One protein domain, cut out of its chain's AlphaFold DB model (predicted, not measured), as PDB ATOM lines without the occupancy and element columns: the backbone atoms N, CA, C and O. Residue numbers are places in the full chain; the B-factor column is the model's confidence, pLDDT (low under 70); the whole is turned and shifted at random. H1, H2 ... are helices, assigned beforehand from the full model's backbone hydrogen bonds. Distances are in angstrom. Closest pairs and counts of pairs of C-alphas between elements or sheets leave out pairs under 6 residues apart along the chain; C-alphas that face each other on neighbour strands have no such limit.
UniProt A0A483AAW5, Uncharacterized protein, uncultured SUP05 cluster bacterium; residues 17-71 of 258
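This is residues 17 to 71 of the 258 residues of an uncharacterized protein of uncultured SUP05 cluster bacterium (UniProt A0A483AAW5). H1 and H2 form a helical hairpin, two helices side by side, and the longer H4 packs on H1 at a steep angle, coming closest to it towards the last residues of both helices, like an uneven V. H1 is thus the helix shared by both contacts, while H2 and H4 stay apart; the short H3 lies on the chain's way from H2 to H4, near H2. The printed part has 55 residues with four named helices, in the order H1, H2, H3, H4, and no named strand; its class is all helix. It is compact, with a radius of gyration of the C-alphas of 10.6 A, and its C-alphas span 30 by 21 by 18 A along the three main axes.

H1, residues 21 to 33, touches H2, residues 37 to 43. The closest C-alphas of the two, those of Ala 31 and Leu 40, are 6.1 A apart. Their lines stand at a shallow tilt of 8 degrees and they run opposite ways, a helical hairpin. H3, residues 48 to 51, is close to H2 but not clearly touching, the closest C-alphas being those of Leu 42 and Val 48, 6.8 A apart. H3 is only just apart from H1, with 8.1 A between their closest C-alphas. H4, residues 56 to 70, touches H1, with the closest C-alphas, those of Ala 30 and Trp 66, 6.1 A apart. These two run the same way at a steep tilt of 49 degrees. H4 is apart from H2 and from H3. In H1, H2 and H4 every pair of O i and N i+4 is within hydrogen-bond range; H3 is too short for such a pair, and its one pair of O i and N i+3 is within range.

H1 begins at Ser 21, with its C-alpha at (-33.177, 92.599, 12.435), and runs 18.6 A to C-alpha 33. H2, from Tyr 37 to Leu 43, is 9.8 A long, and its first C-alpha is at (-23.148, 77.489, 19.051). H3, from Val 48 to Lys 51, is 5.2 A long. H4, the longest helix with 15 residues, runs 20.8 A from Ser 56 to His 70, whose C-alpha is at (-36.545, 71.347, 9.705).

The two C-alphas farthest apart are those of Glu 50 and Ser 71, 30.4 A. The printed part, residues 17 to 71, has no cut, and the links H1 to H2, H2 to H3 and H3 to H4 are tight. The mean pLDDT of the printed part is 75.0. Confidence is low, under 70, at residues 45 to 52 and 70 to 71; H3 has a mean of 63.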
ATOM      1  N   ARG A  17     -23.142  92.323   4.955       77.56
ATOM      2  CA  ARG A  17     -23.591  92.471   6.346       77.56
ATOM      3  C   ARG A  17     -25.064  92.078   6.467       77.56
ATOM      4  O   ARG A  17     -25.774  91.966   5.463       77.56
ATOM      5  N   ILE A  18     -25.517  91.768   7.680       72.00
ATOM      6  CA  ILE A  18     -26.936  91.481   7.924       72.00
ATOM      7  C   ILE A  18     -27.626  92.824   8.170       72.00
ATOM      8  O   ILE A  18     -27.451  93.419   9.222       72.00
ATOM      9  N   GLU A  19     -28.372  93.307   7.182       70.88
ATOM     10  CA  GLU A  19     -28.952  94.661   7.203       70.88
ATOM     11  C   GLU A  19     -30.264  94.751   8.001       70.88
ATOM     12  O   GLU A  19     -30.634  95.824   8.458       70.88
ATOM     13  N   SER A  20     -30.967  93.629   8.201       76.75
ATOM     14  CA  SER A  20     -32.292  93.600   8.837       76.75
ATOM     15  C   SER A  20     -32.311  92.752  10.108       76.75
ATOM     16  O   SER A  20     -31.819  91.618  10.126       76.75
ATOM     17  N   SER A  21     -32.945  93.284  11.158       74.00
ATOM     18  CA  SER A  21     -33.177  92.599  12.435       74.00
ATOM     19  C   SER A  21     -34.055  91.349  12.281       74.00
ATOM     20  O   SER A  21     -33.834  90.347  12.959       74.00
ATOM     21  N   GLU A  22     -34.998  91.347  11.338       76.69
ATOM     22  CA  GLU A  22     -35.822  90.177  11.002       76.69
ATOM     23  C   GLU A  22     -34.970  89.048  10.426       76.69
ATOM     24  O   GLU A  22     -35.119  87.875  10.779       76.69
ATOM     25  N   ARG A  23     -34.004  89.414   9.578       76.94
ATOM     26  CA  ARG A  23     -33.066  88.465   8.984       76.94
ATOM     27  C   ARG A  23     -32.161  87.854  10.053       76.94
ATOM     28  O   ARG A  23     -31.948  86.644  10.018       76.94
ATOM     29  N   VAL A  24     -31.697  88.644  11.028       80.75
ATOM     30  CA  VAL A  24     -30.950  88.146  12.202       80.75
ATOM     31  C   VAL A  24     -31.781  87.123  12.981       80.75
ATOM     32  O   VAL A  24     -31.294  86.022  13.231       80.75
ATOM     33  N   LYS A  25     -33.051  87.427  13.292       80.06
ATOM     34  CA  LYS A  25     -33.963  86.499  13.992       80.06
ATOM     35  C   LYS A  25     -34.144  85.179  13.237       80.06
ATOM     36  O   LYS A  25     -34.105  84.113  13.847       80.06
ATOM     37  N   TYR A  26     -34.290  85.231  11.914       80.75
ATOM     38  CA  TYR A  26     -34.443  84.026  11.094       80.75
ATOM     39  C   TYR A  26     -33.196  83.131  11.126       80.75
ATOM     40  O   TYR A  26     -33.299  81.915  11.292       80.75
ATOM     41  N   ILE A  27     -32.005  83.725  11.028       83.50
ATOM     42  CA  ILE A  27     -30.739  82.980  11.094       83.50
ATOM     43  C   ILE A  27     -30.500  82.441  12.508       83.50
ATOM     44  O   ILE A  27     -30.047  81.309  12.645       83.50
ATOM     45  N   LEU A  28     -30.845  83.206  13.548       83.56
ATOM     46  CA  LEU A  28     -30.788  82.761  14.944       83.56
ATOM     47  C   LEU A  28     -31.643  81.514  15.166       83.56
ATOM     48  O   LEU A  28     -31.165  80.547  15.752       83.56
ATOM     49  N   ASN A  29     -32.874  81.497  14.655       80.19
ATOM     50  CA  ASN A  29     -33.743  80.323  14.744       80.19
ATOM     51  C   ASN A  29     -33.137  79.114  14.017       80.19
ATOM     52  O   ASN A  29     -33.139  78.007  14.557       80.19
ATOM     53  N   ALA A  30     -32.540  79.331  12.843       81.81
ATOM     54  CA  ALA A  30     -31.839  78.278  12.116       81.81
ATOM     55  C   ALA A  30     -30.588  77.759  12.845       81.81
ATOM     56  O   ALA A  30     -30.306  76.563  12.827       81.81
ATOM     57  N   ALA A  31     -29.836  78.644  13.500       83.50
ATOM     58  CA  ALA A  31     -28.674  78.296  14.314       83.50
ATOM     59  C   ALA A  31     -29.066  77.522  15.579       83.50
ATOM     60  O   ALA A  31     -28.421  76.526  15.898       83.50
ATOM     61  N   ARG A  32     -30.166  77.912  16.239       81.56
ATOM     62  CA  ARG A  32     -30.733  77.182  17.384       81.56
ATOM     63  C   ARG A  32     -31.148  75.770  16.991       81.56
ATOM     64  O   ARG A  32     -30.753  74.830  17.667       81.56
ATOM     65  N   GLY A  33     -31.867  75.612  15.877       76.38
ATOM     66  CA  GLY A  33     -32.284  74.290  15.396       76.38
ATOM     67  C   GLY A  33     -31.114  73.373  15.013       76.38
ATOM     68  O   GLY A  33     -31.201  72.159  15.148       76.38
ATOM     69  N   LYS A  34     -29.987  73.942  14.575       78.00
ATOM     70  CA  LYS A  34     -28.769  73.184  14.238       78.00
ATOM     71  C   LYS A  34     -27.799  72.983  15.397       78.00
ATOM     72  O   LYS A  34     -26.775  72.341  15.184       78.00
ATOM     73  N   PHE A  35     -28.084  73.548  16.572       79.88
ATOM     74  CA  PHE A  35     -27.134  73.631  17.685       79.88
ATOM     75  C   PHE A  35     -25.772  74.222  17.258       79.88
ATOM     76  O   PHE A  35     -24.715  73.809  17.730       79.88
ATOM     77  N   ASP A  36     -25.784  75.199  16.343       80.69
ATOM     78  CA  ASP A  36     -24.574  75.878  15.859       80.69
ATOM     79  C   ASP A  36     -24.173  76.988  16.845       80.69
ATOM     80  O   ASP A  36     -24.485  78.167  16.657       80.69
ATOM     81  N   TYR A  37     -23.532  76.593  17.950       79.25
ATOM     82  CA  TYR A  37     -23.148  77.489  19.051       79.25
ATOM     83  C   TYR A  37     -22.211  78.618  18.620       79.25
ATOM     84  O   TYR A  37     -22.321  79.741  19.113       79.25
ATOM     85  N   ASP A  38     -21.335  78.348  17.656       75.56
ATOM     86  CA  ASP A  38     -20.409  79.346  17.132       75.56
ATOM     87  C   ASP A  38     -21.166  80.445  16.383       75.56
ATOM     88  O   ASP A  38     -20.906  81.635  16.576       75.56
ATOM     89  N   LEU A  39     -22.164  80.071  15.581       77.88
ATOM     90  CA  LEU A  39     -23.039  81.034  14.925       77.88
ATOM     91  C   LEU A  39     -23.955  81.763  15.918       77.88
ATOM     92  O   LEU A  39     -24.192  82.962  15.765       77.88
ATOM     93  N   LEU A  40     -24.444  81.079  16.952       79.69
ATOM     94  CA  LEU A  40     -25.250  81.696  18.008       79.69
ATOM     95  C   LEU A  40     -24.465  82.764  18.773       79.69
ATOM     96  O   LEU A  40     -24.993  83.855  18.984       79.69
ATOM     97  N   SER A  41     -23.205  82.491  19.119       76.88
ATOM     98  CA  SER A  41     -22.327  83.455  19.797       76.88
ATOM     99  C   SER A  41     -22.080  84.712  18.954       76.88
ATOM    100  O   SER A  41     -22.034  85.820  19.476       76.88
ATOM    101  N   LEU A  42     -22.003  84.564  17.627       75.50
ATOM    102  CA  LEU A  42     -21.799  85.677  16.700       75.50
ATOM    103  C   LEU A  42     -23.047  86.559  16.536       75.50
ATOM    104  O   LEU A  42     -22.924  87.751  16.260       75.50
ATOM    105  N   LEU A  43     -24.237  85.970  16.668       73.19
ATOM    106  CA  LEU A  43     -25.528  86.630  16.442       73.19
ATOM    107  C   LEU A  43     -26.194  87.153  17.728       73.19
ATOM    108  O   LEU A  43     -27.269  87.741  17.645       73.19
ATOM    109  N   THR A  44     -25.597  86.916  18.898       70.19
ATOM    110  CA  THR A  44     -26.104  87.363  20.212       70.19
ATOM    111  C   THR A  44     -25.376  88.587  20.770       70.19
ATOM    112  O   THR A  44     -25.809  89.134  21.775       70.19
ATOM    113  N   VAL A  45     -24.298  89.035  20.122       69.31
ATOM    114  CA  VAL A  45     -23.554  90.248  20.503       69.31
ATOM    115  C   VAL A  45     -24.251  91.480  19.919       69.31
ATOM    116  O   VAL A  45     -24.565  91.460  18.735       69.31
ATOM    117  N   ASP A  46     -24.420  92.560  20.687       59.69
ATOM    118  CA  ASP A  46     -25.170  93.770  20.283       59.69
ATOM    119  C   ASP A  46     -24.711  94.404  18.944       59.69
ATOM    120  O   ASP A  46     -25.513  94.999  18.225       59.69
ATOM    121  N   ASP A  47     -23.467  94.155  18.513       63.62
ATOM    122  CA  ASP A  47     -22.900  94.626  17.235       63.62
ATOM    123  C   ASP A  47     -23.002  93.600  16.079       63.62
ATOM    124  O   ASP A  47     -22.094  93.492  15.241       63.62
ATOM    125  N   VAL A  48     -24.076  92.798  16.011       64.62
ATOM    126  CA  VAL A  48     -24.251  91.751  14.975       64.62
ATOM    127  C   VAL A  48     -24.030  92.301  13.561       64.62
ATOM    128  O   VAL A  48     -23.408  91.644  12.724       64.62
ATOM    129  N   GLN A  49     -24.506  93.517  13.282       61.59
ATOM    130  CA  GLN A  49     -24.422  94.136  11.955       61.59
ATOM    131  C   GLN A  49     -22.980  94.443  11.524       61.59
ATOM    132  O   GLN A  49     -22.674  94.425  10.329       61.59
ATOM    133  N   GLU A  50     -22.080  94.686  12.476       62.31
ATOM    134  CA  GLU A  50     -20.672  94.977  12.201       62.31
ATOM    135  C   GLU A  50     -19.814  93.711  12.174       62.31
ATOM    136  O   GLU A  50     -18.907  93.587  11.343       62.31
ATOM    137  N   LYS A  51     -20.124  92.745  13.047       63.97
ATOM    138  CA  LYS A  51     -19.305  91.544  13.270       63.97
ATOM    139  C   LYS A  51     -19.708  90.357  12.388       63.97
ATOM    140  O   LYS A  51     -18.840  89.547  12.045       63.97
ATOM    141  N   ALA A  52     -20.975  90.246  11.982       68.81
ATOM    142  CA  ALA A  52     -21.480  89.121  11.194       68.81
ATOM    143  C   ALA A  52     -21.396  89.389   9.682       68.81
ATOM    144  O   ALA A  52     -22.338  89.852   9.035       68.81
ATOM    145  N   GLN A  53     -20.247  89.047   9.099       74.56
ATOM    146  CA  GLN A  53     -20.016  89.105   7.654       74.56
ATOM    147  C   GLN A  53     -20.204  87.728   7.001       74.56
ATOM    148  O   GLN A  53     -19.692  86.714   7.493       74.56
ATOM    149  N   TYR A  54     -20.912  87.684   5.868       76.69
ATOM    150  CA  TYR A  54     -21.230  86.445   5.152       76.69
ATOM    151  C   TYR A  54     -21.203  86.617   3.628       76.69
ATOM    152  O   TYR A  54     -21.429  87.703   3.101       76.69
ATOM    153  N   HIS A  55     -20.984  85.520   2.896       79.69
ATOM    154  CA  HIS A  55     -21.305  85.479   1.466       79.69
ATOM    155  C   HIS A  55     -22.786  85.151   1.291       79.69
ATOM    156  O   HIS A  55     -23.297  84.235   1.946       79.69
ATOM    157  N   SER A  56     -23.450  85.843   0.363       74.81
ATOM    158  CA  SER A  56     -24.865  85.636   0.014       74.81
ATOM    159  C   SER A  56     -25.195  84.149  -0.204       74.81
ATOM    160  O   SER A  56     -26.149  83.621   0.357       74.81
ATOM    161  N   ALA A  57     -24.333  83.431  -0.923       72.94
ATOM    162  CA  ALA A  57     -24.497  82.010  -1.183       72.94
ATOM    163  C   ALA A  57     -24.337  81.131   0.074       72.94
ATOM    164  O   ALA A  57     -25.024  80.118   0.191       72.94
ATOM    165  N   CYS A  58     -23.455  81.489   1.019       77.38
ATOM    166  CA  CYS A  58     -23.260  80.696   2.241       77.38
ATOM    167  C   CYS A  58     -24.510  80.761   3.125       77.38
ATOM    168  O   CYS A  58     -24.947  79.725   3.619       77.38
ATOM    169  N   ILE A  59     -25.115  81.944   3.276       78.12
ATOM    170  CA  ILE A  59     -26.319  82.095   4.102       78.12
ATOM    171  C   ILE A  59     -27.536  81.437   3.459       78.12
ATOM    172  O   ILE A  59     -28.267  80.719   4.134       78.12
ATOM    173  N   THR A  60     -27.708  81.596   2.143       79.12
ATOM    174  CA  THR A  60     -28.796  80.946   1.409       79.12
ATOM    175  C   THR A  60     -28.679  79.433   1.523       79.12
ATOM    176  O   THR A  60     -29.647  78.775   1.880       79.12
ATOM    177  N   ASN A  61     -27.488  78.867   1.318       80.50
ATOM    178  CA  ASN A  61     -27.296  77.424   1.438       80.50
ATOM    179  C   ASN A  61     -27.474  76.922   2.882       80.50
ATOM    180  O   ASN A  61     -28.056  75.864   3.107       80.50
ATOM    181  N   TYR A  62     -27.008  77.688   3.871       82.94
ATOM    182  CA  TYR A  62     -27.172  77.356   5.286       82.94
ATOM    183  C   TYR A  62     -28.651  77.266   5.687       82.94
ATOM    184  O   TYR A  62     -29.062  76.283   6.316       82.94
ATOM    185  N   LEU A  63     -29.443  78.260   5.270       81.75
ATOM    186  CA  LEU A  63     -30.880  78.344   5.519       81.75
ATOM    187  C   LEU A  63     -31.668  77.320   4.700       81.75
ATOM    188  O   LEU A  63     -32.584  76.718   5.240       81.75
ATOM    189  N   LEU A  64     -31.300  77.059   3.442       79.62
ATOM    190  CA  LEU A  64     -31.914  76.001   2.631       79.62
ATOM    191  C   LEU A  64     -31.684  74.619   3.242       79.62
ATOM    192  O   LEU A  64     -32.621  73.833   3.337       79.62
ATOM    193  N   LYS A  65     -30.459  74.330   3.696       79.38
ATOM    194  CA  LYS A  65     -30.142  73.071   4.379       79.38
ATOM    195  C   LYS A  65     -30.940  72.943   5.676       79.38
ATOM    196  O   LYS A  65     -31.543  71.907   5.905       79.38
ATOM    197  N   TRP A  66     -30.997  74.014   6.475       77.69
ATOM    198  CA  TRP A  66     -31.809  74.027   7.695       77.69
ATOM    199  C   TRP A  66     -33.289  73.817   7.386       77.69
ATOM    200  O   TRP A  66     -33.902  72.938   7.969       77.69
ATOM    201  N   LYS A  67     -33.839  74.544   6.410       78.81
ATOM    202  CA  LYS A  67     -35.223  74.392   5.968       78.81
ATOM    203  C   LYS A  67     -35.502  72.990   5.441       78.81
ATOM    204  O   LYS A  67     -36.590  72.518   5.666       78.81
ATOM    205  N   LYS A  68     -34.568  72.310   4.775       72.56
ATOM    206  CA  LYS A  68     -34.756  70.915   4.340       72.56
ATOM    207  C   LYS A  68     -34.764  69.931   5.517       72.56
ATOM    208  O   LYS A  68     -35.469  68.934   5.479       72.56
ATOM    209  N   GLU A  69     -33.958  70.203   6.537       70.12
ATOM    210  CA  GLU A  69     -33.847  69.372   7.743       70.12
ATOM    211  C   GLU A  69     -34.986  69.637   8.745       70.12
ATOM    212  O   GLU A  69     -35.350  68.744   9.496       70.12
ATOM    213  N   HIS A  70     -35.538  70.856   8.753       63.22
ATOM    214  CA  HIS A  70     -36.545  71.347   9.705       63.22
ATOM    215  C   HIS A  70     -37.875  71.740   9.053       63.22
ATOM    216  O   HIS A  70     -38.788  72.196   9.741       63.22
ATOM    217  N   SER A  71     -38.027  71.584   7.738       49.75
ATOM    218  CA  SER A  71     -39.352  71.524   7.137       49.75
ATOM    219  C   SER A  71     -40.022  70.311   7.748       49.75
ATOM    220  O   SER A  71     -39.596  69.180   7.511       49.75
TER     221      SER A  71